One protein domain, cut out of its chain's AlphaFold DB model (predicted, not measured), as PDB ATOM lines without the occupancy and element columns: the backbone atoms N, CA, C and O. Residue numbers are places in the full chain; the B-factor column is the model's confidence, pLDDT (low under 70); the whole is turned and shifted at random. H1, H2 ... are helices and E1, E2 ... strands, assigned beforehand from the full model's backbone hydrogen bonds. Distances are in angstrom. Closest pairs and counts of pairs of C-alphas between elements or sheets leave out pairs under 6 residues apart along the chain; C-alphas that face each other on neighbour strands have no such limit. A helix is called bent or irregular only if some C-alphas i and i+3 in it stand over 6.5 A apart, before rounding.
ATOM      1  N   LEU A  18      62.338  -0.087 174.848       35.56
ATOM      2  CA  LEU A  18      63.433   0.492 174.074       35.56
ATOM      3  C   LEU A  18      64.795   0.180 174.698       35.56
ATOM      4  O   LEU A  18      65.704  -0.198 173.969       35.56
ATOM      5  N   SER A  19      64.936   0.265 176.022       33.41
ATOM      6  CA  SER A  19      66.157  -0.143 176.742       33.41
ATOM      7  C   SER A  19      66.491  -1.621 176.535       33.41
ATOM      8  O   SER A  19      67.645  -1.947 176.261       33.41
ATOM      9  N   THR A  20      65.486  -2.499 176.549       38.66
ATOM     10  CA  THR A  20      65.665  -3.932 176.259       38.66
ATOM     11  C   THR A  20      66.076  -4.175 174.801       38.66
ATOM     12  O   THR A  20      66.929  -5.017 174.515       38.66
ATOM     13  N   LEU A  21      65.517  -3.407 173.857       38.78
ATOM     14  CA  LEU A  21      65.967  -3.417 172.463       38.78
ATOM     15  C   LEU A  21      67.421  -2.937 172.352       38.78
ATOM     16  O   LEU A  21      68.203  -3.568 171.656       38.78
ATOM     17  N   PHE A  22      67.832  -1.895 173.076       44.88
ATOM     18  CA  PHE A  22      69.214  -1.401 173.055       44.88
ATOM     19  C   PHE A  22      70.239  -2.406 173.591       44.88
ATOM     20  O   PHE A  22      71.327  -2.500 173.023       44.88
ATOM     21  N   GLU A  23      69.904  -3.198 174.613       45.12
ATOM     22  CA  GLU A  23      70.762  -4.309 175.054       45.12
ATOM     23  C   GLU A  23      70.916  -5.381 173.967       45.12
ATOM     24  O   GLU A  23      72.031  -5.846 173.728       45.12
ATOM     25  N   LYS A  24      69.840  -5.713 173.238       45.50
ATOM     26  CA  LYS A  24      69.905  -6.635 172.088       45.50
ATOM     27  C   LYS A  24      70.678  -6.054 170.891       45.50
ATOM     28  O   LYS A  24      71.256  -6.812 170.116       45.50
ATOM     29  N   LEU A  25      70.701  -4.728 170.728       43.88
ATOM     30  CA  LEU A  25      71.342  -4.021 169.607       43.88
ATOM     31  C   LEU A  25      72.811  -3.641 169.872       43.88
ATOM     32  O   LEU A  25      73.463  -3.124 168.965       43.88
ATOM     33  N   ASN A  26      73.358  -3.897 171.069       38.94
ATOM     34  CA  ASN A  26      74.738  -3.559 171.441       38.94
ATOM     35  C   ASN A  26      75.767  -4.520 170.790       38.94
ATOM     36  O   ASN A  26      76.522  -5.233 171.448       38.94
ATOM     37  N   LEU A  27      75.785  -4.543 169.454       48.47
ATOM     38  CA  LEU A  27      76.605  -5.374 168.566       48.47
ATOM     39  C   LEU A  27      78.014  -4.790 168.327       48.47
ATOM     40  O   LEU A  27      78.615  -5.020 167.275       48.47
ATOM     41  N   HIS A  28      78.588  -4.030 169.259       41.00
ATOM     42  CA  HIS A  28      79.855  -3.340 168.983       41.00
ATOM     43  C   HIS A  28      81.132  -4.101 169.361       41.00
ATOM     44  O   HIS A  28      82.157  -3.871 168.723       41.00
ATOM     45  N   SER A  29      81.098  -5.044 170.307       35.62
ATOM     46  CA  SER A  29      82.286  -5.848 170.667       35.62
ATOM     47  C   SER A  29      82.122  -7.345 170.406       35.62
ATOM     48  O   SER A  29      83.061  -7.996 169.952       35.62
ATOM     49  N   VAL A  30      80.923  -7.893 170.622       36.62
ATOM     50  CA  VAL A  30      80.656  -9.332 170.470       36.62
ATOM     51  C   VAL A  30      80.672  -9.743 168.995       36.62
ATOM     52  O   VAL A  30      81.263 -10.756 168.640       36.62
ATOM     53  N   THR A  31      80.143  -8.901 168.111       45.25
ATOM     54  CA  THR A  31      79.983  -9.172 166.673       45.25
ATOM     55  C   THR A  31      81.292  -9.398 165.935       45.25
ATOM     56  O   THR A  31      81.343 -10.219 165.027       45.25
ATOM     57  N   TYR A  32      82.364  -8.703 166.316       40.66
ATOM     58  CA  TYR A  32      83.660  -8.849 165.653       40.66
ATOM     59  C   TYR A  32      84.380 -10.143 166.039       40.66
ATOM     60  O   TYR A  32      85.105 -10.691 165.218       40.66
ATOM     61  N   ALA A  33      84.178 -10.640 167.261       35.31
ATOM     62  CA  ALA A  33      84.877 -11.822 167.761       35.31
ATOM     63  C   ALA A  33      84.087 -13.124 167.551       35.31
ATOM     64  O   ALA A  33      84.697 -14.157 167.287       35.31
ATOM     65  N   THR A  34      82.750 -13.092 167.631       42.78
ATOM     66  CA  THR A  34      81.910 -14.301 167.539       42.78
ATOM     67  C   THR A  34      81.430 -14.619 166.126       42.78
ATOM     68  O   THR A  34      81.138 -15.774 165.841       42.78
ATOM     69  N   SER A  35      81.396 -13.649 165.205       52.44
ATOM     70  CA  SER A  35      80.893 -13.874 163.836       52.44
ATOM     71  C   SER A  35      81.832 -14.641 162.901       52.44
ATOM     72  O   SER A  35      81.514 -14.826 161.725       52.44
ATOM     73  N   LEU A  36      82.983 -15.057 163.428       54.69
ATOM     74  CA  LEU A  36      84.098 -15.655 162.695       54.69
ATOM     75  C   LEU A  36      84.362 -17.107 163.063       54.69
ATOM     76  O   LEU A  36      85.079 -17.793 162.344       54.69
ATOM     77  N   ASP A  37      83.810 -17.539 164.194       52.81
ATOM     78  CA  ASP A  37      83.968 -18.897 164.717       52.81
ATOM     79  C   ASP A  37      82.656 -19.684 164.643       52.81
ATOM     80  O   ASP A  37      82.541 -20.785 165.173       52.81
ATOM     81  N   ILE A  38      81.646 -19.091 164.010       61.56
ATOM     82  CA  ILE A  38      80.303 -19.628 163.913       61.56
ATOM     83  C   ILE A  38      79.928 -19.645 162.422       61.56
ATOM     84  O   ILE A  38      79.981 -18.585 161.788       61.56
ATOM     85  N   PRO A  39      79.551 -20.808 161.856       66.94
ATOM     86  CA  PRO A  39      78.967 -20.879 160.520       66.94
ATOM     87  C   PRO A  39      77.808 -19.901 160.374       66.94
ATOM     88  O   PRO A  39      77.013 -19.745 161.303       66.94
ATOM     89  N   VAL A  40      77.668 -19.256 159.217       66.38
ATOM     90  CA  VAL A  40      76.575 -18.301 159.002       66.38
ATOM     91  C   VAL A  40      75.215 -18.997 159.146       66.38
ATOM     92  O   VAL A  40      74.272 -18.396 159.650       66.38
ATOM     93  N   THR A  41      75.115 -20.289 158.831       68.38
ATOM     94  CA  THR A  41      73.933 -21.123 159.119       68.38
ATOM     95  C   THR A  41      73.527 -21.158 160.587       68.38
ATOM     96  O   THR A  41      72.341 -21.271 160.884       68.38
ATOM     97  N   ALA A  42      74.450 -21.009 161.538       73.00
ATOM     98  CA  ALA A  42      74.079 -21.007 162.948       73.00
ATOM     99  C   ALA A  42      73.256 -19.762 163.327       73.00
ATOM    100  O   ALA A  42      72.547 -19.791 164.336       73.00
ATOM    101  N   TYR A  43      73.305 -18.696 162.513       74.44
ATOM    102  CA  TYR A  43      72.438 -17.530 162.675       74.44
ATOM    103  C   TYR A  43      70.961 -17.843 162.419       74.44
ATOM    104  O   TYR A  43      70.105 -17.100 162.894       74.44
ATOM    105  N   ASP A  44      70.638 -18.951 161.745       75.44
ATOM    106  CA  ASP A  44      69.249 -19.367 161.522       75.44
ATOM    107  C   ASP A  44      68.522 -19.685 162.835       75.44
ATOM    108  O   ASP A  44      67.310 -19.498 162.932       75.44
ATOM    109  N   ASN A  45      69.261 -20.084 163.878       76.75
ATOM    110  CA  ASN A  45      68.700 -20.296 165.215       76.75
ATOM    111  C   ASN A  45      68.185 -19.000 165.856       76.75
ATOM    112  O   ASN A  45      67.391 -19.067 166.788       76.75
ATOM    113  N   TYR A  46      68.612 -17.845 165.342       80.50
ATOM    114  CA  TYR A  46      68.234 -16.518 165.826       80.50
ATOM    115  C   TYR A  46      67.248 -15.817 164.880       80.50
ATOM    116  O   TYR A  46      67.177 -14.586 164.810       80.50
ATOM    117  N   ALA A  47      66.515 -16.592 164.071       84.06
ATOM    118  CA  ALA A  47      65.595 -16.057 163.073       84.06
ATOM    119  C   ALA A  47      64.547 -15.111 163.679       84.06
ATOM    120  O   ALA A  47      64.205 -14.111 163.046       84.06
ATOM    121  N   LEU A  48      64.043 -15.395 164.884       83.94
ATOM    122  CA  LEU A  48      63.062 -14.537 165.554       83.94
ATOM    123  C   LEU A  48      63.688 -13.205 165.976       83.94
ATOM    124  O   LEU A  48      63.094 -12.154 165.766       83.94
ATOM    125  N   GLU A  49      64.917 -13.226 166.474       84.19
ATOM    126  CA  GLU A  49      65.672 -12.051 166.895       84.19
ATOM    127  C   GLU A  49      65.974 -11.134 165.706       84.19
ATOM    128  O   GLU A  49      65.794  -9.920 165.801       84.19
ATOM    129  N   PHE A  50      66.348 -11.690 164.548       85.69
ATOM    130  CA  PHE A  50      66.506 -10.893 163.325       85.69
ATOM    131  C   PHE A  50      65.193 -10.243 162.884       85.69
ATOM    132  O   PHE A  50      65.177  -9.075 162.489       85.69
ATOM    133  N   GLN A  51      64.082 -10.973 162.973       90.56
ATOM    134  CA  GLN A  51      62.759 -10.439 162.650       90.56
ATOM    135  C   GLN A  51      62.347  -9.328 163.619       90.56
ATOM    136  O   GLN A  51      61.835  -8.297 163.180       90.56
ATOM    137  N   GLU A  52      62.627  -9.490 164.914       87.56
ATOM    138  CA  GLU A  52      62.409  -8.469 165.942       87.56
ATOM    139  C   GLU A  52      63.234  -7.205 165.677       87.56
ATOM    140  O   GLU A  52      62.689  -6.102 165.776       87.56
ATOM    141  N   ILE A  53      64.510  -7.337 165.290       86.69
ATOM    142  CA  ILE A  53      65.370  -6.200 164.912       86.69
ATOM    143  C   ILE A  53      64.730  -5.421 163.758       86.69
ATOM    144  O   ILE A  53      64.572  -4.201 163.840       86.69
ATOM    145  N   ILE A  54      64.316  -6.118 162.696       91.75
ATOM    146  CA  ILE A  54      63.720  -5.505 161.499       91.75
ATOM    147  C   ILE A  54      62.379  -4.841 161.834       91.75
ATOM    148  O   ILE A  54      62.130  -3.703 161.428       91.75
ATOM    149  N   ALA A  55      61.519  -5.521 162.594       90.94
ATOM    150  CA  ALA A  55      60.226  -4.991 163.015       90.94
ATOM    151  C   ALA A  55      60.382  -3.742 163.896       90.94
ATOM    152  O   ALA A  55      59.688  -2.745 163.687       90.94
ATOM    153  N   SER A  56      61.336  -3.763 164.828       85.69
ATOM    154  CA  SER A  56      61.621  -2.639 165.723       85.69
ATOM    155  C   SER A  56      62.180  -1.443 164.963       85.69
ATOM    156  O   SER A  56      61.696  -0.323 165.128       85.69
ATOM    157  N   ALA A  57      63.138  -1.668 164.059       89.31
ATOM    158  CA  ALA A  57      63.685  -0.613 163.210       89.31
ATOM    159  C   ALA A  57      62.603   0.024 162.324       89.31
ATOM    160  O   ALA A  57      62.554   1.248 162.178       89.31
ATOM    161  N   LYS A  58      61.685  -0.788 161.785       91.50
ATOM    162  CA  LYS A  58      60.523  -0.292 161.041       91.50
ATOM    163  C   LYS A  58      59.631   0.594 161.909       91.50
ATOM    164  O   LYS A  58      59.316   1.703 161.491       91.50
ATOM    165  N   ALA A  59      59.280   0.157 163.119       87.19
ATOM    166  CA  ALA A  59      58.461   0.949 164.038       87.19
ATOM    167  C   ALA A  59      59.113   2.304 164.372       87.19
ATOM    168  O   ALA A  59      58.442   3.336 164.350       87.19
ATOM    169  N   VAL A  60      60.432   2.327 164.603       84.25
ATOM    170  CA  VAL A  60      61.194   3.568 164.829       84.25
ATOM    171  C   VAL A  60      61.098   4.508 163.622       84.25
ATOM    172  O   VAL A  60      60.844   5.703 163.790       84.25
ATOM    173  N   LEU A  61      61.263   3.994 162.400       84.81
ATOM    174  CA  LEU A  61      61.160   4.791 161.172       84.81
ATOM    175  C   LEU A  61      59.736   5.298 160.899       84.81
ATOM    176  O   LEU A  61      59.565   6.432 160.437       84.81
ATOM    177  N   ASP A  62      58.718   4.500 161.214       85.00
ATOM    178  CA  ASP A  62      57.312   4.880 161.065       85.00
ATOM    179  C   ASP A  62      56.943   6.008 162.044       85.00
ATOM    180  O   ASP A  62      56.328   6.998 161.637       85.00
ATOM    181  N   ILE A  63      57.413   5.945 163.299       81.44
ATOM    182  CA  ILE A  63      57.258   7.029 164.290       81.44
ATOM    183  C   ILE A  63      57.926   8.320 163.792       81.44
ATOM    184  O   ILE A  63      57.309   9.388 163.827       81.44
ATOM    185  N   ARG A  64      59.159   8.231 163.264       76.81
ATOM    186  CA  ARG A  64      59.874   9.381 162.670       76.81
ATOM    187  C   ARG A  64      59.104   9.991 161.492       76.81
ATOM    188  O   ARG A  64      59.133  11.203 161.293       76.81
ATOM    189  N   SER A  65      58.400   9.168 160.718       74.56
ATOM    190  CA  SER A  65      57.656   9.604 159.531       74.56
ATOM    191  C   SER A  65      56.287  10.211 159.862       74.56
ATOM    192  O   SER A  65      55.862  11.145 159.180       74.56
ATOM    193  N   GLY A  66      55.613   9.715 160.907       63.97
ATOM    194  CA  GLY A  66      54.283  10.163 161.341       63.97
ATOM    195  C   GLY A  66      54.265  11.479 162.130       63.97
ATOM    196  O   GLY A  66      53.236  12.145 162.182       63.97
ATOM    197  N   MET A  80      68.577   6.771 168.041       58.84
ATOM    198  CA  MET A  80      68.436   5.350 168.327       58.84
ATOM    199  C   MET A  80      69.148   4.613 167.193       58.84
ATOM    200  O   MET A  80      68.687   4.714 166.055       58.84
ATOM    201  N   GLY A  81      70.266   3.949 167.499       75.69
ATOM    202  CA  GLY A  81      71.132   3.326 166.505       75.69
ATOM    203  C   GLY A  81      70.458   2.132 165.831       75.69
ATOM    204  O   GLY A  81      70.487   1.030 166.379       75.69
ATOM    205  N   ILE A  82      69.826   2.337 164.673       87.25
ATOM    206  CA  ILE A  82      69.192   1.272 163.882       87.25
ATOM    207  C   ILE A  82      70.033   0.869 162.667       87.25
ATOM    208  O   ILE A  82      69.826  -0.222 162.139       87.25
ATOM    209  N   ILE A  83      71.007   1.687 162.243       88.50
ATOM    210  CA  ILE A  83      71.830   1.417 161.054       88.50
ATOM    211  C   ILE A  83      72.656   0.145 161.229       88.50
ATOM    212  O   ILE A  83      72.577  -0.753 160.396       88.50
ATOM    213  N   GLN A  84      73.429   0.033 162.306       86.75
ATOM    214  CA  GLN A  84      74.317  -1.114 162.500       86.75
ATOM    215  C   GLN A  84      73.550  -2.438 162.708       86.75
ATOM    216  O   GLN A  84      73.924  -3.435 162.086       86.75
ATOM    217  N   PRO A  85      72.460  -2.492 163.496       88.12
ATOM    218  CA  PRO A  85      71.629  -3.691 163.572       88.12
ATOM    219  C   PRO A  85      71.013  -4.107 162.237       88.12
ATOM    220  O   PRO A  85      71.010  -5.292 161.908       88.12
ATOM    221  N   LEU A  86      70.527  -3.147 161.442       92.00
ATOM    222  CA  LEU A  86      70.011  -3.423 160.102       92.00
ATOM    223  C   LEU A  86      71.117  -3.899 159.159       92.00
ATOM    224  O   LEU A  86      70.885  -4.820 158.375       92.00
ATOM    225  N   PHE A  87      72.318  -3.325 159.252       91.81
ATOM    226  CA  PHE A  87      73.482  -3.786 158.500       91.81
ATOM    227  C   PHE A  87      73.801  -5.242 158.837       91.81
ATOM    228  O   PHE A  87      73.923  -6.079 157.946       91.81
ATOM    229  N   PHE A  88      73.860  -5.569 160.128       88.25
ATOM    230  CA  PHE A  88      74.141  -6.921 160.594       88.25
ATOM    231  C   PHE A  88      73.059  -7.921 160.174       88.25
ATOM    232  O   PHE A  88      73.386  -8.989 159.660       88.25
ATOM    233  N   ALA A  89      71.782  -7.563 160.331       90.31
ATOM    234  CA  ALA A  89      70.661  -8.382 159.877       90.31
ATOM    235  C   ALA A  89      70.731  -8.639 158.370       90.31
ATOM    236  O   ALA A  89      70.556  -9.771 157.931       90.31
ATOM    237  N   THR A  90      71.060  -7.614 157.584       92.31
ATOM    238  CA  THR A  90      71.208  -7.756 156.133       92.31
ATOM    239  C   THR A  90      72.399  -8.653 155.772       92.31
ATOM    240  O   THR A  90      72.296  -9.489 154.882       92.31
ATOM    241  N   LEU A  91      73.527  -8.518 156.475       90.12
ATOM    242  CA  LEU A  91      74.748  -9.271 156.188       90.12
ATOM    243  C   LEU A  91      74.670 -10.740 156.622       90.12
ATOM    244  O   LEU A  91      75.195 -11.607 155.929       90.12
ATOM    245  N   LYS A  92      74.076 -11.036 157.783       86.38
ATOM    246  CA  LYS A  92      74.142 -12.372 158.401       86.38
ATOM    247  C   LYS A  92      72.879 -13.198 158.232       86.38
ATOM    248  O   LYS A  92      72.981 -14.416 158.127       86.38
ATOM    249  N   TYR A  93      71.701 -12.584 158.159       86.50
ATOM    250  CA  TYR A  93      70.471 -13.364 158.097       86.50
ATOM    251  C   TYR A  93      70.259 -13.963 156.700       86.50
ATOM    252  O   TYR A  93      70.331 -13.268 155.680       86.50
ATOM    253  N   ARG A  94      70.028 -15.281 156.638       84.75
ATOM    254  CA  ARG A  94      70.028 -16.018 155.367       84.75
ATOM    255  C   ARG A  94      68.757 -15.888 154.545       84.75
ATOM    256  O   ARG A  94      68.829 -16.004 153.330       84.75
ATOM    257  N   ASN A  95      67.636 -15.569 155.172       85.69
ATOM    258  CA  ASN A  95      66.357 -15.440 154.488       85.69
ATOM    259  C   ASN A  95      66.309 -14.181 153.593       85.69
ATOM    260  O   ASN A  95      66.401 -13.063 154.108       85.69
ATOM    261  N   SER A  96      66.143 -14.348 152.276       86.19
ATOM    262  CA  SER A  96      66.184 -13.241 151.309       86.19
ATOM    263  C   SER A  96      65.034 -12.265 151.493       86.19
ATOM    264  O   SER A  96      65.247 -11.059 151.380       86.19
ATOM    265  N   PHE A  97      63.840 -12.745 151.862       89.56
ATOM    266  CA  PHE A  97      62.709 -11.862 152.152       89.56
ATOM    267  C   PHE A  97      63.061 -10.870 153.267       89.56
ATOM    268  O   PHE A  97      62.949  -9.658 153.085       89.56
ATOM    269  N   TRP A  98      63.540 -11.355 154.412       90.69
ATOM    270  CA  TRP A  98      63.890 -10.486 155.535       90.69
ATOM    271  C   TRP A  98      65.124  -9.629 155.263       90.69
ATOM    272  O   TRP A  98      65.156  -8.465 155.667       90.69
ATOM    273  N   ARG A  99      66.104 -10.165 154.535       90.88
ATOM    274  CA  ARG A  99      67.287  -9.417 154.106       90.88
ATOM    275  C   ARG A  99      66.911  -8.214 153.248       90.88
ATOM    276  O   ARG A  99      67.373  -7.105 153.504       90.88
ATOM    277  N   GLU A 100      66.018  -8.409 152.283       92.25
ATOM    278  CA  GLU A 100      65.524  -7.333 151.428       92.25
ATOM    279  C   GLU A 100      64.767  -6.270 152.245       92.25
ATOM    280  O   GLU A 100      64.923  -5.068 152.010       92.25
ATOM    281  N   GLN A 101      63.977  -6.683 153.245       95.06
ATOM    282  CA  GLN A 101      63.303  -5.741 154.144       95.06
ATOM    283  C   GLN A 101      64.301  -4.927 154.972       95.06
ATOM    284  O   GLN A 101      64.186  -3.701 155.024       95.06
ATOM    285  N   ALA A 102      65.292  -5.580 155.582       94.75
ATOM    286  CA  ALA A 102      66.331  -4.910 156.360       94.75
ATOM    287  C   ALA A 102      67.085  -3.879 155.508       94.75
ATOM    288  O   ALA A 102      67.214  -2.720 155.901       94.75
ATOM    289  N   LEU A 103      67.464  -4.259 154.287       95.75
ATOM    290  CA  LEU A 103      68.130  -3.390 153.322       95.75
ATOM    291  C   LEU A 103      67.269  -2.177 152.929       95.75
ATOM    292  O   LEU A 103      67.757  -1.046 152.867       95.75
ATOM    293  N   LYS A 104      65.964  -2.372 152.693       96.38
ATOM    294  CA  LYS A 104      65.018  -1.275 152.404       96.38
ATOM    295  C   LYS A 104      64.904  -0.288 153.568       96.38
ATOM    296  O   LYS A 104      64.788   0.913 153.321       96.38
ATOM    297  N   LEU A 105      64.915  -0.768 154.812       94.94
ATOM    298  CA  LEU A 105      64.900   0.088 156.005       94.94
ATOM    299  C   LEU A 105      66.238   0.808 156.186       94.94
ATOM    300  O   LEU A 105      66.253   2.005 156.475       94.94
ATOM    301  N   LEU A 106      67.353   0.121 155.933       93.44
ATOM    302  CA  LEU A 106      68.702   0.674 156.033       93.44
ATOM    303  C   LEU A 106      68.873   1.887 155.111       93.44
ATOM    304  O   LEU A 106      69.268   2.957 155.572       93.44
ATOM    305  N   ARG A 107      68.425   1.786 153.852       93.56
ATOM    306  CA  ARG A 107      68.407   2.918 152.900       93.56
ATOM    307  C   ARG A 107      67.642   4.140 153.419       93.56
ATOM    308  O   ARG A 107      67.965   5.265 153.053       93.56
ATOM    309  N   LYS A 108      66.628   3.932 154.263       90.88
ATOM    310  CA  LYS A 108      65.779   4.987 154.845       90.88
ATOM    311  C   LYS A 108      66.268   5.488 156.206       90.88
ATOM    312  O   LYS A 108      65.677   6.420 156.743       90.88
ATOM    313  N   SER A 109      67.319   4.890 156.769       87.31
ATOM    314  CA  SER A 109      67.742   5.141 158.153       87.31
ATOM    315  C   SER A 109      68.483   6.464 158.358       87.31
ATOM    316  O   SER A 109      68.683   6.879 159.494       87.31
ATOM    317  N   GLY A 110      68.826   7.177 157.281       86.00
ATOM    318  CA  GLY A 110      69.507   8.466 157.371       86.00
ATOM    319  C   GLY A 110      70.977   8.301 157.753       86.00
ATOM    320  O   GLY A 110      71.696   7.522 157.125       86.00
ATOM    321  N   ARG A 111      71.439   9.060 158.745       84.38
ATOM    322  CA  ARG A 111      72.824   9.053 159.224       84.38
ATOM    323  C   ARG A 111      72.811   8.871 160.737       84.38
ATOM    324  O   ARG A 111      71.970   9.475 161.371       84.38
ATOM    325  N   GLU A 112      73.720   8.064 161.273       81.06
ATOM    326  CA  GLU A 112      73.916   7.856 162.711       81.06
ATOM    327  C   GLU A 112      75.407   7.985 163.006       81.06
ATOM    328  O   GLU A 112      76.200   7.128 162.627       81.06
ATOM    329  N   GLY A 113      75.834   9.099 163.604       77.19
ATOM    330  CA  GLY A 113      77.262   9.371 163.821       77.19
ATOM    331  C   GLY A 113      78.106   9.260 162.527       77.19
ATOM    332  O   GLY A 113      77.918  10.076 161.609       77.19
ATOM    333  N   PRO A 114      79.073   8.317 162.439       73.50
ATOM    334  CA  PRO A 114      79.849   8.066 161.221       73.50
ATOM    335  C   PRO A 114      79.101   7.232 160.167       73.50
ATOM    336  O   PRO A 114      79.499   7.255 159.003       73.50
ATOM    337  N   TRP A 115      78.038   6.518 160.540       80.69
ATOM    338  CA  TRP A 115      77.321   5.608 159.650       80.69
ATOM    339  C   TRP A 115      76.277   6.344 158.819       80.69
ATOM    340  O   TRP A 115      75.566   7.218 159.312       80.69
ATOM    341  N   CYS A 116      76.141   5.970 157.550       85.94
ATOM    342  CA  CYS A 116      75.110   6.496 156.660       85.94
ATOM    343  C   CYS A 116      74.356   5.337 156.019       85.94
ATOM    344  O   CYS A 116      74.925   4.602 155.219       85.94
ATOM    345  N   GLY A 117      73.065   5.203 156.315       88.19
ATOM    346  CA  GLY A 117      72.259   4.061 155.891       88.19
ATOM    347  C   GLY A 117      72.218   3.879 154.371       88.19
ATOM    348  O   GLY A 117      72.209   2.754 153.884       88.19
ATOM    349  N   ALA A 118      72.278   4.969 153.599       89.75
ATOM    350  CA  ALA A 118      72.349   4.901 152.139       89.75
ATOM    351  C   ALA A 118      73.697   4.365 151.616       89.75
ATOM    352  O   ALA A 118      73.719   3.669 150.601       89.75
ATOM    353  N   ILE A 119      74.809   4.674 152.297       89.06
ATOM    354  CA  ILE A 119      76.138   4.125 151.979       89.06
ATOM    355  C   ILE A 119      76.186   2.651 152.386       89.06
ATOM    356  O   ILE A 119      76.501   1.798 151.563       89.06
ATOM    357  N   GLU A 120      75.801   2.349 153.627       91.00
ATOM    358  CA  GLU A 120      75.788   0.991 154.179       91.00
ATOM    359  C   GLU A 120      74.928   0.035 153.338       91.00
ATOM    360  O   GLU A 120      75.324  -1.094 153.053       91.00
ATOM    361  N   ALA A 121      73.769   0.499 152.864       94.31
ATOM    362  CA  ALA A 121      72.926  -0.289 151.976       94.31
ATOM    363  C   ALA A 121      73.574  -0.566 150.611       94.31
ATOM    364  O   ALA A 121      73.476  -1.686 150.125       94.31
ATOM    365  N   GLN A 122      74.260   0.411 150.004       93.94
ATOM    366  CA  GLN A 122      74.968   0.183 148.736       93.94
ATOM    367  C   GLN A 122      76.122  -0.806 148.887       93.94
ATOM    368  O   GLN A 122      76.388  -1.602 147.990       93.94
ATOM    369  N   ILE A 123      76.799  -0.780 150.032       92.69
ATOM    370  CA  ILE A 123      77.831  -1.764 150.352       92.69
ATOM    371  C   ILE A 123      77.214  -3.168 150.413       92.69
ATOM    372  O   ILE A 123      77.746  -4.105 149.819       92.69
ATOM    373  N   LEU A 124      76.064  -3.309 151.072       94.25
ATOM    374  CA  LEU A 124      75.366  -4.588 151.188       94.25
ATOM    375  C   LEU A 124      74.746  -5.077 149.877       94.25
ATOM    376  O   LEU A 124      74.700  -6.284 149.671       94.25
ATOM    377  N   ASP A 125      74.349  -4.189 148.963       93.69
ATOM    378  CA  ASP A 125      73.966  -4.587 147.600       93.69
ATOM    379  C   ASP A 125      75.104  -5.342 146.903       93.69
ATOM    380  O   ASP A 125      74.877  -6.361 146.252       93.69
ATOM    381  N   VAL A 126      76.346  -4.878 147.073       92.75
ATOM    382  CA  VAL A 126      77.524  -5.547 146.503       92.75
ATOM    383  C   VAL A 126      77.781  -6.895 147.167       92.75
ATOM    384  O   VAL A 126      78.190  -7.832 146.482       92.75
ATOM    385  N   VAL A 127      77.528  -7.012 148.473       91.69
ATOM    386  CA  VAL A 127      77.602  -8.294 149.185       91.69
ATOM    387  C   VAL A 127      76.569  -9.272 148.637       91.69
ATOM    388  O   VAL A 127      76.940 -10.361 148.216       91.69
ATOM    389  N   ILE A 128      75.296  -8.872 148.590       90.06
ATOM    390  CA  ILE A 128      74.192  -9.712 148.110       90.06
ATOM    391  C   ILE A 128      74.458 -10.159 146.672       90.06
ATOM    392  O   ILE A 128      74.403 -11.350 146.384       90.06
ATOM    393  N   ALA A 129      74.866  -9.239 145.795       88.62
ATOM    394  CA  ALA A 129      75.223  -9.578 144.422       88.62
ATOM    395  C   ALA A 129      76.408 -10.559 144.340       88.62
ATOM    396  O   ALA A 129      76.440 -11.408 143.452       88.62
ATOM    397  N   ALA A 130      77.389 -10.462 145.243       87.88
ATOM    398  CA  ALA A 130      78.513 -11.396 145.287       87.88
ATOM    399  C   ALA A 130      78.100 -12.797 145.769       87.88
ATOM    400  O   ALA A 130      78.626 -13.781 145.252       87.88
ATOM    401  N   GLU A 131      77.166 -12.887 146.718       88.38
ATOM    402  CA  GLU A 131      76.598 -14.159 147.178       88.38
ATOM    403  C   GLU A 131      75.742 -14.810 146.073       88.38
ATOM    404  O   GLU A 131      75.956 -15.967 145.711       88.38
ATOM    405  N   GLU A 132      74.832 -14.043 145.463       78.62
ATOM    406  CA  GLU A 132      73.815 -14.541 144.523       78.62
ATOM    407  C   GLU A 132      74.336 -14.761 143.091       78.62
ATOM    408  O   GLU A 132      73.827 -15.627 142.380       78.62
ATOM    409  N   SER A 133      75.408 -14.078 142.661       67.31
ATOM    410  CA  SER A 133      75.997 -14.245 141.313       67.31
ATOM    411  C   SER A 133      76.509 -15.669 141.025       67.31
ATOM    412  O   SER A 133      76.822 -15.990 139.872       67.31
ATOM    413  N   THR A 134      76.617 -16.528 142.041       53.84
ATOM    414  CA  THR A 134      76.988 -17.942 141.877       53.84
ATOM    415  C   THR A 134      75.796 -18.797 141.429       53.84
ATOM    416  O   THR A 134      75.990 -19.766 140.695       53.84
ATOM    417  N   LEU A 135      74.569 -18.410 141.793       49.88
ATOM    418  CA  LEU A 135      73.341 -19.134 141.455       49.88
ATOM    419  C   LEU A 135      73.023 -19.047 139.952       49.88
ATOM    420  O   LEU A 135      72.677 -20.055 139.337       49.88
ATOM    421  N   ASP A 136      73.271 -17.888 139.331       44.78
ATOM    422  CA  ASP A 136      73.074 -17.665 137.885       44.78
ATOM    423  C   ASP A 136      73.999 -18.514 136.993       44.78
ATOM    424  O   ASP A 136      73.693 -18.789 135.830       44.78
ATOM    425  N   LYS A 137      75.138 -18.976 137.525       41.72
ATOM    426  CA  LYS A 137      76.071 -19.848 136.787       41.72
ATOM    427  C   LYS A 137      75.655 -21.319 136.799       41.72
ATOM    428  O   LYS A 137      76.166 -22.086 135.987       41.72
ATOM    429  N   LEU A 138      74.756 -21.713 137.703       45.25
ATOM    430  CA  LEU A 138      74.268 -23.090 137.836       45.25
ATOM    431  C   LEU A 138      72.838 -23.255 137.307       45.25
ATOM    432  O   LEU A 138      72.531 -24.308 136.762       45.25
ATOM    433  N   SER A 151      63.001 -22.511 151.829       51.09
ATOM    434  CA  SER A 151      64.118 -21.806 151.207       51.09
ATOM    435  C   SER A 151      64.785 -20.856 152.205       51.09
ATOM    436  O   SER A 151      64.209 -19.858 152.639       51.09
ATOM    437  N   THR A 152      65.992 -21.219 152.636       56.78
ATOM    438  CA  THR A 152      66.950 -20.335 153.307       56.78
ATOM    439  C   THR A 152      67.976 -19.994 152.237       56.78
ATOM    440  O   THR A 152      68.903 -20.751 151.974       56.78
ATOM    441  N   ASP A 153      67.701 -18.890 151.553       72.25
ATOM    442  CA  ASP A 153      67.947 -18.679 150.122       72.25
ATOM    443  C   ASP A 153      69.419 -18.645 149.656       72.25
ATOM    444  O   ASP A 153      69.664 -18.644 148.453       72.25
ATOM    445  N   VAL A 154      70.405 -18.644 150.567       77.44
ATOM    446  CA  VAL A 154      71.841 -18.637 150.215       77.44
ATOM    447  C   VAL A 154      72.607 -19.710 151.007       77.44
ATOM    448  O   VAL A 154      72.615 -19.655 152.248       77.44
ATOM    449  N   PRO A 155      73.269 -20.674 150.335       80.88
ATOM    450  CA  PRO A 155      74.033 -21.726 151.001       80.88
ATOM    451  C   PRO A 155      75.308 -21.171 151.658       80.88
ATOM    452  O   PRO A 155      75.821 -20.123 151.266       80.88
ATOM    453  N   GLU A 156      75.799 -21.857 152.698       79.31
ATOM    454  CA  GLU A 156      76.938 -21.412 153.528       79.31
ATOM    455  C   GLU A 156      78.202 -21.143 152.705       79.31
ATOM    456  O   GLU A 156      78.886 -20.141 152.900       79.31
ATOM    457  N   ASP A 157      78.473 -22.018 151.743       79.31
ATOM    458  CA  ASP A 157      79.625 -21.969 150.851       79.31
ATOM    459  C   ASP A 157      79.572 -20.803 149.858       79.31
ATOM    460  O   ASP A 157      80.548 -20.568 149.154       79.31
ATOM    461  N   GLN A 158      78.465 -20.061 149.779       84.75
ATOM    462  CA  GLN A 158      78.333 -18.839 148.982       84.75
ATOM    463  C   GLN A 158      78.362 -17.571 149.838       84.75
ATOM    464  O   GLN A 158      78.443 -16.477 149.284       84.75
ATOM    465  N   ARG A 159      78.344 -17.695 151.169       85.94
ATOM    466  CA  ARG A 159      78.245 -16.549 152.074       85.94
ATOM    467  C   ARG A 159      79.503 -15.707 152.100       85.94
ATOM    468  O   ARG A 159      80.623 -16.209 152.136       85.94
ATOM    469  N   VAL A 160      79.292 -14.400 152.170       88.12
ATOM    470  CA  VAL A 160      80.316 -13.446 152.574       88.12
ATOM    471  C   VAL A 160      80.278 -13.351 154.095       88.12
ATOM    472  O   VAL A 160      79.306 -12.894 154.697       88.12
ATOM    473  N   HIS A 161      81.355 -13.778 154.742       82.88
ATOM    474  CA  HIS A 161      81.453 -13.770 156.201       82.88
ATOM    475  C   HIS A 161      81.811 -12.381 156.735       82.88
ATOM    476  O   HIS A 161      81.411 -12.047 157.852       82.88
ATOM    477  N   LEU A 162      82.527 -11.561 155.961       83.50
ATOM    478  CA  LEU A 162      82.969 -10.229 156.378       83.50
ATOM    479  C   LEU A 162      82.863  -9.191 155.276       83.50
ATOM    480  O   LEU A 162      83.188  -9.446 154.119       83.50
ATOM    481  N   CYS A 163      82.512  -7.981 155.696       87.25
ATOM    482  CA  CYS A 163      82.489  -6.791 154.872       87.25
ATOM    483  C   CYS A 163      83.051  -5.620 155.684       87.25
ATOM    484  O   CYS A 163      82.487  -5.263 156.718       87.25
ATOM    485  N   LEU A 164      84.167  -5.047 155.234       83.75
ATOM    486  CA  LEU A 164      84.889  -3.982 155.930       83.75
ATOM    487  C   LEU A 164      85.142  -2.813 154.979       83.75
ATOM    488  O   LEU A 164      85.699  -2.998 153.898       83.75
ATOM    489  N   VAL A 165      84.781  -1.597 155.386       84.06
ATOM    490  CA  VAL A 165      85.196  -0.386 154.667       84.06
ATOM    491  C   VAL A 165      86.653  -0.103 155.019       84.06
ATOM    492  O   VAL A 165      86.968   0.165 156.174       84.06
ATOM    493  N   GLN A 166      87.540  -0.181 154.028       83.88
ATOM    494  CA  GLN A 166      88.960   0.122 154.209       83.88
ATOM    495  C   GLN A 166      89.265   1.599 153.990       83.88
ATOM    496  O   GLN A 166      90.137   2.148 154.656       83.88
ATOM    497  N   ASP A 167      88.601   2.215 153.012       82.75
ATOM    498  CA  ASP A 167      88.964   3.547 152.546       82.75
ATOM    499  C   ASP A 167      87.811   4.229 151.805       82.75
ATOM    500  O   ASP A 167      86.868   3.575 151.352       82.75
ATOM    501  N   TYR A 168      87.922   5.538 151.619       86.00
ATOM    502  CA  TYR A 168      87.046   6.330 150.766       86.00
ATOM    503  C   TYR A 168      87.877   6.957 149.646       86.00
ATOM    504  O   TYR A 168      88.968   7.463 149.883       86.00
ATOM    505  N   LEU A 169      87.377   6.908 148.414       86.12
ATOM    506  CA  LEU A 169      88.141   7.267 147.220       86.12
ATOM    507  C   LEU A 169      87.462   8.390 146.433       86.12
ATOM    508  O   LEU A 169      86.234   8.408 146.306       86.12
ATOM    509  N   ASP A 170      88.252   9.299 145.859       87.00
ATOM    510  CA  ASP A 170      87.776  10.332 144.927       87.00
ATOM    511  C   ASP A 170      87.475   9.767 143.515       87.00
ATOM    512  O   ASP A 170      87.534   8.561 143.264       87.00
ATOM    513  N   ARG A 171      87.152  10.640 142.545       85.81
ATOM    514  CA  ARG A 171      86.906  10.237 141.139       85.81
ATOM    515  C   ARG A 171      88.120   9.622 140.434       85.81
ATOM    516  O   ARG A 171      87.946   8.982 139.403       85.81
ATOM    517  N   ARG A 172      89.326   9.858 140.944       85.62
ATOM    518  CA  ARG A 172      90.592   9.336 140.418       85.62
ATOM    519  C   ARG A 172      91.033   8.074 141.163       85.62
ATOM    520  O   ARG A 172      92.115   7.571 140.890       85.62
ATOM    521  N   TYR A 173      90.185   7.550 142.053       81.50
ATOM    522  CA  TYR A 173      90.482   6.434 142.950       81.50
ATOM    523  C   TYR A 173      91.634   6.711 143.925       81.50
ATOM    524  O   TYR A 173      92.271   5.781 144.418       81.50
ATOM    525  N   GLU A 174      91.892   7.982 144.227       83.38
ATOM    526  CA  GLU A 174      92.852   8.370 145.255       83.38
ATOM    527  C   GLU A 174      92.174   8.329 146.628       83.38
ATOM    528  O   GLU A 174      91.040   8.794 146.779       83.38
ATOM    529  N   SER A 175      92.874   7.763 147.615       80.94
ATOM    530  CA  SER A 175      92.441   7.720 149.015       80.94
ATOM    531  C   SER A 175      92.206   9.126 149.549       80.94
ATOM    532  O   SER A 175      93.023  10.029 149.337       80.94
ATOM    533  N   ILE A 176      91.096   9.306 150.259       75.62
ATOM    534  CA  ILE A 176      90.775  10.555 150.928       75.62
ATOM    535  C   ILE A 176      90.652  10.327 152.430       75.62
ATOM    536  O   ILE A 176      89.885   9.501 152.920       75.62
ATOM    537  N   THR A 177      91.382  11.126 153.196       66.44
ATOM    538  CA  THR A 177      91.179  11.180 154.635       66.44
ATOM    539  C   THR A 177      89.865  11.931 154.918       66.44
ATOM    540  O   THR A 177      89.594  13.004 154.375       66.44
ATOM    541  N   LEU A 178      88.990  11.327 155.732       57.38
ATOM    542  CA  LEU A 178      87.657  11.852 156.089       57.38
ATOM    543  C   LEU A 178      87.691  13.013 157.106       57.38
ATOM    544  O   LEU A 178      86.657  13.434 157.621       57.38
ATOM    545  N   ASP A 179      88.869  13.549 157.399       50.66
ATOM    546  CA  ASP A 179      89.139  14.620 158.361       50.66
ATOM    547  C   ASP A 179      88.671  16.013 157.900       50.66
ATOM    548  O   ASP A 179      88.721  16.976 158.667       50.66
ATOM    549  N   LYS A 180      88.146  16.142 156.675       40.59
ATOM    550  CA  LYS A 180      87.631  17.411 156.142       40.59
ATOM    551  C   LYS A 180      86.102  17.425 156.148       40.59
ATOM    552  O   LYS A 180      85.451  16.741 155.362       40.59
ATOM    553  N   GLY A 181      85.539  18.208 157.070       42.69
ATOM    554  CA  GLY A 181      84.099  18.445 157.197       42.69
ATOM    555  C   GLY A 181      83.432  18.969 155.915       42.69
ATOM    556  O   GLY A 181      84.098  19.466 155.016       42.69
ATOM    557  N   ALA A 182      82.099  18.823 155.876       40.84
ATOM    558  CA  ALA A 182      81.135  19.286 154.866       40.84
ATOM    559  C   ALA A 182      81.670  19.431 153.422       40.84
ATOM    560  O   ALA A 182      82.107  20.501 153.007       40.84
ATOM    561  N   GLY A 183      81.537  18.349 152.644       59.94
ATOM    562  CA  GLY A 183      81.849  18.314 151.209       59.94
ATOM    563  C   GLY A 183      82.962  17.333 150.847       59.94
ATOM    564  O   GLY A 183      83.874  17.694 150.107       59.94
ATOM    565  N   SER A 184      82.906  16.104 151.378       66.38
ATOM    566  CA  SER A 184      83.878  15.061 151.041       66.38
ATOM    567  C   SER A 184      83.924  14.848 149.519       66.38
ATOM    568  O   SER A 184      82.876  14.625 148.910       66.38
ATOM    569  N   PRO A 185      85.109  14.893 148.883       77.25
ATOM    570  CA  PRO A 185      85.249  14.587 147.464       77.25
ATOM    571  C   PRO A 185      85.113  13.086 147.171       77.25
ATOM    572  O   PRO A 185      85.192  12.702 146.000       77.25
ATOM    573  N   ALA A 186      84.922  12.241 148.196       82.19
ATOM    574  CA  ALA A 186      84.732  10.817 147.991       82.19
ATOM    575  C   ALA A 186      83.527  10.543 147.103       82.19
ATOM    576  O   ALA A 186      82.434  11.078 147.282       82.19
ATOM    577  N   ARG A 187      83.756   9.653 146.149       88.00
ATOM    578  CA  ARG A 187      82.746   9.096 145.259       88.00
ATOM    579  C   ARG A 187      82.635   7.592 145.394       88.00
ATOM    580  O   ARG A 187      81.642   7.049 144.929       88.00
ATOM    581  N   PHE A 188      83.602   6.938 146.035       89.44
ATOM    582  CA  PHE A 188      83.567   5.501 146.267       89.44
ATOM    583  C   PHE A 188      83.972   5.152 147.702       89.44
ATOM    584  O   PHE A 188      84.816   5.823 148.287       89.44
ATOM    585  N   ALA A 189      83.411   4.078 148.247       89.31
ATOM    586  CA  ALA A 189      83.962   3.347 149.382       89.31
ATOM    587  C   ALA A 189      84.733   2.133 148.854       89.31
ATOM    588  O   ALA A 189      84.190   1.327 148.094       89.31
ATOM    589  N   LYS A 190      85.995   1.983 149.253       89.50
ATOM    590  CA  LYS A 190      86.763   0.759 149.030       89.50
ATOM    591  C   LYS A 190      86.406  -0.232 150.129       89.50
ATOM    592  O   LYS A 190      86.735  -0.028 151.297       89.50
ATOM    593  N   VAL A 191      85.747  -1.310 149.741       88.88
ATOM    594  CA  VAL A 191      85.260  -2.348 150.644       88.88
ATOM    595  C   VAL A 191      86.068  -3.619 150.438       88.88
ATOM    596  O   VAL A 191      86.265  -4.056 149.305       88.88
ATOM    597  N   GLN A 192      86.524  -4.211 151.534       88.38
ATOM    598  CA  GLN A 192      87.084  -5.552 151.590       88.38
ATOM    599  C   GLN A 192      85.972  -6.539 151.937       88.38
ATOM    600  O   GLN A 192      85.277  -6.383 152.943       88.38
ATOM    601  N   LEU A 193      85.828  -7.564 151.110       90.00
ATOM    602  CA  LEU A 193      84.908  -8.671 151.310       90.00
ATOM    603  C   LEU A 193      85.726  -9.927 151.584       90.00
ATOM    604  O   LEU A 193      86.714 -10.172 150.885       90.00
ATOM    605  N   CYS A 194      85.333 -10.691 152.603       87.75
ATOM    606  CA  CYS A 194      85.995 -11.948 152.938       87.75
ATOM    607  C   CYS A 194      84.985 -13.089 153.022       87.75
ATOM    608  O   CYS A 194      83.924 -12.956 153.640       87.75
ATOM    609  N   LYS A 195      85.357 -14.223 152.443       87.81
ATOM    610  CA  LYS A 195      84.597 -15.469 152.429       87.81
ATOM    611  C   LYS A 195      85.491 -16.599 152.915       87.81
ATOM    612  O   LYS A 195      86.630 -16.712 152.473       87.81
ATOM    613  N   CYS A 196      84.980 -17.440 153.801       84.81
ATOM    614  CA  CYS A 196      85.687 -18.644 154.210       84.81
ATOM    615  C   CYS A 196      85.419 -19.771 153.199       84.81
ATOM    616  O   CYS A 196      84.264 -20.070 152.898       84.81
ATOM    617  N   ARG A 197      86.480 -20.371 152.650       83.88
ATOM    618  CA  ARG A 197      86.415 -21.520 151.730       83.88
ATOM    619  C   ARG A 197      86.257 -22.846 152.466       83.88
ATOM    620  O   ARG A 197      85.605 -23.747 151.955       83.88
ATOM    621  N   ASP A 198      86.888 -22.954 153.632       83.69
ATOM    622  CA  ASP A 198      86.933 -24.170 154.441       83.69
ATOM    623  C   ASP A 198      86.802 -23.805 155.922       83.69
ATOM    624  O   ASP A 198      87.781 -23.585 156.640       83.69
ATOM    625  N   LEU A 199      85.549 -23.681 156.353       79.25
ATOM    626  CA  LEU A 199      85.213 -23.299 157.717       79.25
ATOM    627  C   LEU A 199      85.555 -24.411 158.715       79.25
ATOM    628  O   LEU A 199      86.066 -24.121 159.793       79.25
ATOM    629  N   GLU A 200      85.305 -25.673 158.364       81.50
ATOM    630  CA  GLU A 200      85.576 -26.817 159.242       81.50
ATOM    631  C   GLU A 200      87.078 -27.001 159.470       81.50
ATOM    632  O   GLU A 200      87.515 -27.145 160.618       81.50
ATOM    633  N   GLY A 201      87.878 -26.917 158.403       83.56
ATOM    634  CA  GLY A 201      89.332 -26.961 158.496       83.56
ATOM    635  C   GLY A 201      89.890 -25.786 159.290       83.56
ATOM    636  O   GLY A 201      90.785 -25.983 160.110       83.56
ATOM    637  N   MET A 202      89.324 -24.584 159.128       81.88
ATOM    638  CA  MET A 202      89.738 -23.417 159.911       81.88
ATOM    639  C   MET A 202      89.417 -23.575 161.404       81.88
ATOM    640  O   MET A 202      90.230 -23.200 162.252       81.88
ATOM    641  N   LEU A 203      88.226 -24.074 161.744       78.44
ATOM    642  CA  LEU A 203      87.803 -24.270 163.137       78.44
ATOM    643  C   LEU A 203      88.587 -25.390 163.832       78.44
ATOM    644  O   LEU A 203      88.745 -25.348 165.049       78.44
ATOM    645  N   SER A 204      89.091 -26.355 163.062       83.00
ATOM    646  CA  SER A 204      89.873 -27.490 163.564       83.00
ATOM    647  C   SER A 204      91.390 -27.230 163.597       83.00
ATOM    648  O   SER A 204      92.136 -28.079 164.082       83.00
ATOM    649  N   ASP A 205      91.872 -26.086 163.086       82.44
ATOM    650  CA  ASP A 205      93.302 -25.751 163.050       82.44
ATOM    651  C   ASP A 205      93.800 -25.244 164.417       82.44
ATOM    652  O   ASP A 205      93.718 -24.058 164.747       82.44
ATOM    653  N   GLU A 206      94.376 -26.153 165.205       78.00
ATOM    654  CA  GLU A 206      94.999 -25.848 166.501       78.00
ATOM    655  C   GLU A 206      96.272 -24.989 166.384       78.00
ATOM    656  O   GLU A 206      96.728 -24.410 167.371       78.00
ATOM    657  N   THR A 207      96.860 -24.877 165.186       77.75
ATOM    658  CA  THR A 207      98.078 -24.083 164.942       77.75
ATOM    659  C   THR A 207      97.788 -22.604 164.683       77.75
ATOM    660  O   THR A 207      98.712 -21.794 164.559       77.75
ATOM    661  N   ARG A 208      96.505 -22.223 164.643       68.69
ATOM    662  CA  ARG A 208      96.052 -20.852 164.406       68.69
ATOM    663  C   ARG A 208      96.495 -19.920 165.543       68.69
ATOM    664  O   ARG A 208      95.963 -19.945 166.651       68.69
ATOM    665  N   GLY A 209      97.467 -19.054 165.248       62.72
ATOM    666  CA  GLY A 209      97.961 -18.030 166.175       62.72
ATOM    667  C   GLY A 209      96.948 -16.903 166.474       62.72
ATOM    668  O   GLY A 209      95.896 -16.808 165.834       62.72
ATOM    669  N   PRO A 210      97.250 -16.011 167.442       57.91
ATOM    670  CA  PRO A 210      96.357 -14.917 167.816       57.91
ATOM    671  C   PRO A 210      96.068 -13.953 166.652       57.91
ATOM    672  O   PRO A 210      96.953 -13.550 165.896       57.91
ATOM    673  N   ARG A 211      94.787 -13.589 166.534       62.38
ATOM    674  CA  ARG A 211      94.149 -12.947 165.374       62.38
ATOM    675  C   ARG A 211      94.512 -11.467 165.266       62.38
ATOM    676  O   ARG A 211      93.863 -10.637 165.897       62.38
ATOM    677  N   LYS A 212      95.505 -11.122 164.444       60.19
ATOM    678  CA  LYS A 212      95.652  -9.735 163.968       60.19
ATOM    679  C   LYS A 212      95.032  -9.533 162.584       60.19
ATOM    680  O   LYS A 212      94.355  -8.537 162.393       60.19
ATOM    681  N   ASP A 213      95.131 -10.536 161.709       69.00
ATOM    682  CA  ASP A 213      94.586 -10.506 160.346       69.00
ATOM    683  C   ASP A 213      94.154 -11.920 159.921       69.00
ATOM    684  O   ASP A 213      94.733 -12.526 159.028       69.00
ATOM    685  N   PHE A 214      93.181 -12.523 160.606       67.25
ATOM    686  CA  PHE A 214      92.818 -13.924 160.334       67.25
ATOM    687  C   PHE A 214      92.302 -14.149 158.896       67.25
ATOM    688  O   PHE A 214      92.457 -15.244 158.372       67.25
ATOM    689  N   TRP A 215      91.744 -13.117 158.249       73.06
ATOM    690  CA  TRP A 215      91.347 -13.131 156.832       73.06
ATOM    691  C   TRP A 215      92.538 -13.129 155.857       73.06
ATOM    692  O   TRP A 215      92.332 -13.265 154.652       73.06
ATOM    693  N   ALA A 216      93.767 -12.932 156.346       75.56
ATOM    694  CA  ALA A 216      94.986 -13.015 155.542       75.56
ATOM    695  C   ALA A 216      95.478 -14.460 155.362       75.56
ATOM    696  O   ALA A 216      96.388 -14.695 154.571       75.56
ATOM    697  N   ASP A 217      94.902 -15.426 156.086       80.81
ATOM    698  CA  ASP A 217      95.218 -16.837 155.886       80.81
ATOM    699  C   ASP A 217      94.514 -17.369 154.631       80.81
ATOM    700  O   ASP A 217      93.381 -17.855 154.674       80.81
ATOM    701  N   GLU A 218      95.212 -17.277 153.500       85.31
ATOM    702  CA  GLU A 218      94.735 -17.712 152.181       85.31
ATOM    703  C   GLU A 218      94.414 -19.216 152.109       85.31
ATOM    704  O   GLU A 218      93.771 -19.657 151.154       85.31
ATOM    705  N   ARG A 219      94.818 -20.016 153.113       84.00
ATOM    706  CA  ARG A 219      94.409 -21.427 153.223       84.00
ATOM    707  C   ARG A 219      92.899 -21.555 153.402       84.00
ATOM    708  O   ARG A 219      92.298 -22.467 152.841       84.00
ATOM    709  N   TYR A 220      92.300 -20.633 154.154       84.44
ATOM    710  CA  TYR A 220      90.893 -20.696 154.552       84.44
ATOM    711  C   TYR A 220      90.056 -19.549 153.994       84.44
ATOM    712  O   TYR A 220      88.836 -19.679 153.932       84.44
ATOM    713  N   TRP A 221      90.671 -18.434 153.592       85.62
ATOM    714  CA  TRP A 221      89.956 -17.203 153.265       85.62
ATOM    715  C   TRP A 221      90.180 -16.731 151.830       85.62
ATOM    716  O   TRP A 221      91.303 -16.543 151.371       85.62
ATOM    717  N   ASP A 222      89.069 -16.453 151.156       88.94
ATOM    718  CA  ASP A 222      88.992 -15.598 149.982       88.94
ATOM    719  C   ASP A 222      88.806 -14.154 150.408       88.94
ATOM    720  O   ASP A 222      87.766 -13.812 150.970       88.94
ATOM    721  N   THR A 223      89.763 -13.293 150.075       88.69
ATOM    722  CA  THR A 223      89.650 -11.851 150.300       88.69
ATOM    723  C   THR A 223      89.730 -11.106 148.972       88.69
ATOM    724  O   THR A 223      90.683 -11.266 148.211       88.69
ATOM    725  N   TRP A 224      88.754 -10.241 148.697       92.31
ATOM    726  CA  TRP A 224      88.774  -9.363 147.526       92.31
ATOM    727  C   TRP A 224      88.246  -7.971 147.858       92.31
ATOM    728  O   TRP A 224      87.629  -7.743 148.897       92.31
ATOM    729  N   HIS A 225      88.500  -7.022 146.959       91.69
ATOM    730  CA  HIS A 225      88.108  -5.629 147.142       91.69
ATOM    731  C   HIS A 225      87.093  -5.201 146.083       91.69
ATOM    732  O   HIS A 225      87.144  -5.640 144.929       91.69
ATOM    733  N   LYS A 226      86.176  -4.317 146.472       92.81
ATOM    734  CA  LYS A 226      85.198  -3.677 145.591       92.81
ATOM    735  C   LYS A 226      85.156  -2.183 145.876       92.81
ATOM    736  O   LYS A 226      85.147  -1.768 147.029       92.81
ATOM    737  N   ASN A 227      85.099  -1.388 144.815       92.25
ATOM    738  CA  ASN A 227      84.840   0.043 144.920       92.25
ATOM    739  C   ASN A 227      83.334   0.251 144.761       92.25
ATOM    740  O   ASN A 227      82.792   0.042 143.676       92.25
ATOM    741  N   VAL A 228      82.667   0.612 145.850       91.81
ATOM    742  CA  VAL A 228      81.223   0.842 145.911       91.81
ATOM    743  C   VAL A 228      80.970   2.329 145.689       91.81
ATOM    744  O   VAL A 228      81.561   3.127 146.413       91.81
ATOM    745  N   PRO A 229      80.150   2.743 144.711       90.44
ATOM    746  CA  PRO A 229      79.816   4.153 144.548       90.44
ATOM    747  C   PRO A 229      79.101   4.686 145.796       90.44
ATOM    748  O   PRO A 229      78.335   3.982 146.446       90.44
ATOM    749  N   LEU A 230      79.378   5.937 146.153       86.25
ATOM    750  CA  LEU A 230      78.658   6.634 147.212       86.25
ATOM    751  C   LEU A 230      77.411   7.307 146.624       86.25
ATOM    752  O   LEU A 230      77.462   7.775 145.483       86.25
TER     753      LEU A 230
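Overview. This is residues 18 to 66, 80 to 138 and 151 to 230 of the 232 residues of an uncharacterized protein of Fusarium oxysporum f. sp. lycopersici (strain 4287 / CBS 123668 / FGSC 9935 / NRRL 34936) (UniProt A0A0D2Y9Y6). What would one see first? A bundle of four helices, H3, H4, H5 and H6, with a small, strongly twisted sheet of three strands, E1, E2 and E3, packed on H6. H1 lies near H3 and H4, H2 keeps off the bundle, and H7 lies beyond the end of E2. What is it made of? The printed part has 188 residues, with seven named helices and three named strands in the order H1 H2 H3 H4 H5 H6 E1 E2 H7 E3; the sheet, E1 E2 E3, is antiparallel, and the class is mixed. The whole is compact, with a radius of gyration of the C-alphas of 17.2 A and spans of 52, 44 and 37 A.

Arrangement. Where do the first helices stand? H1, residues 18 to 25, is close to but not clearly touching H3, residues 40 to 66; their closest C-alphas, Leu 25 and Ile 53, are 7.9 A apart. H2, residues 30 to 34, is apart from both. How is the bundle built? H3, H4, residues 83 to 92, H5, residues 96 to 108, and H6, residues 117 to 132, form an up and down bundle, each running against the one before. H3 and H4 touch at a shallow tilt of 31 degrees, with the closest C-alphas, Phe 50 and Ala 89, 6.0 A apart. In the helical hairpins H4 and H5, and H5 and H6, the closest C-alphas are Thr 90 and Arg 99, 4.7 A, and Arg 107 and Ala 118, 4.5 A. What of the sheet? E1, residues 162 to 169, and E2, residues 188 to 196, are a hairpin with N 164 and O 192 at 2.9 A, within hydrogen-bond range; E3, residues 221 to 229, is antiparallel to E2, with N 191 and O 226 at 2.8 A. H6 is on one face, two layers of helix and sheet, at a height over the sheet of 8.7 A. H7, residues 199 to 204, is not on it. Are the helix backbones complete? Every O i to N i+4 pair is within hydrogen-bond range in H1, H2, H4, H6 and H7, against 17 of 23 in H3 and 8 of 9 in H5.

Along the chain. Where are the anchors? H1 begins at C-alpha 18, (63.433, 0.492, 174.074), and E3 ends at C-alpha 229, (79.816, 4.153, 144.548). Which elements are long? H3 measures 36.2 A, H6 21.9 A, E2 25.5 A and E3 25.2 A. Is H3 even? It is irregular: C-alphas 45 and 48 are 8.1 A apart, with a kink of 71 degrees near residue 47.

Size, cuts and confidence. Where is the printed part cut? Residues 67 to 79 and 139 to 150 are not printed, with C-alpha gaps of 16.5 A and 16.8 A. Which links are long? Those from E1 to E2 and from H7 to E3. Where is confidence low? Residues under 70 include 18 to 41, 133 to 138, 177 to 184 and 208 to 214.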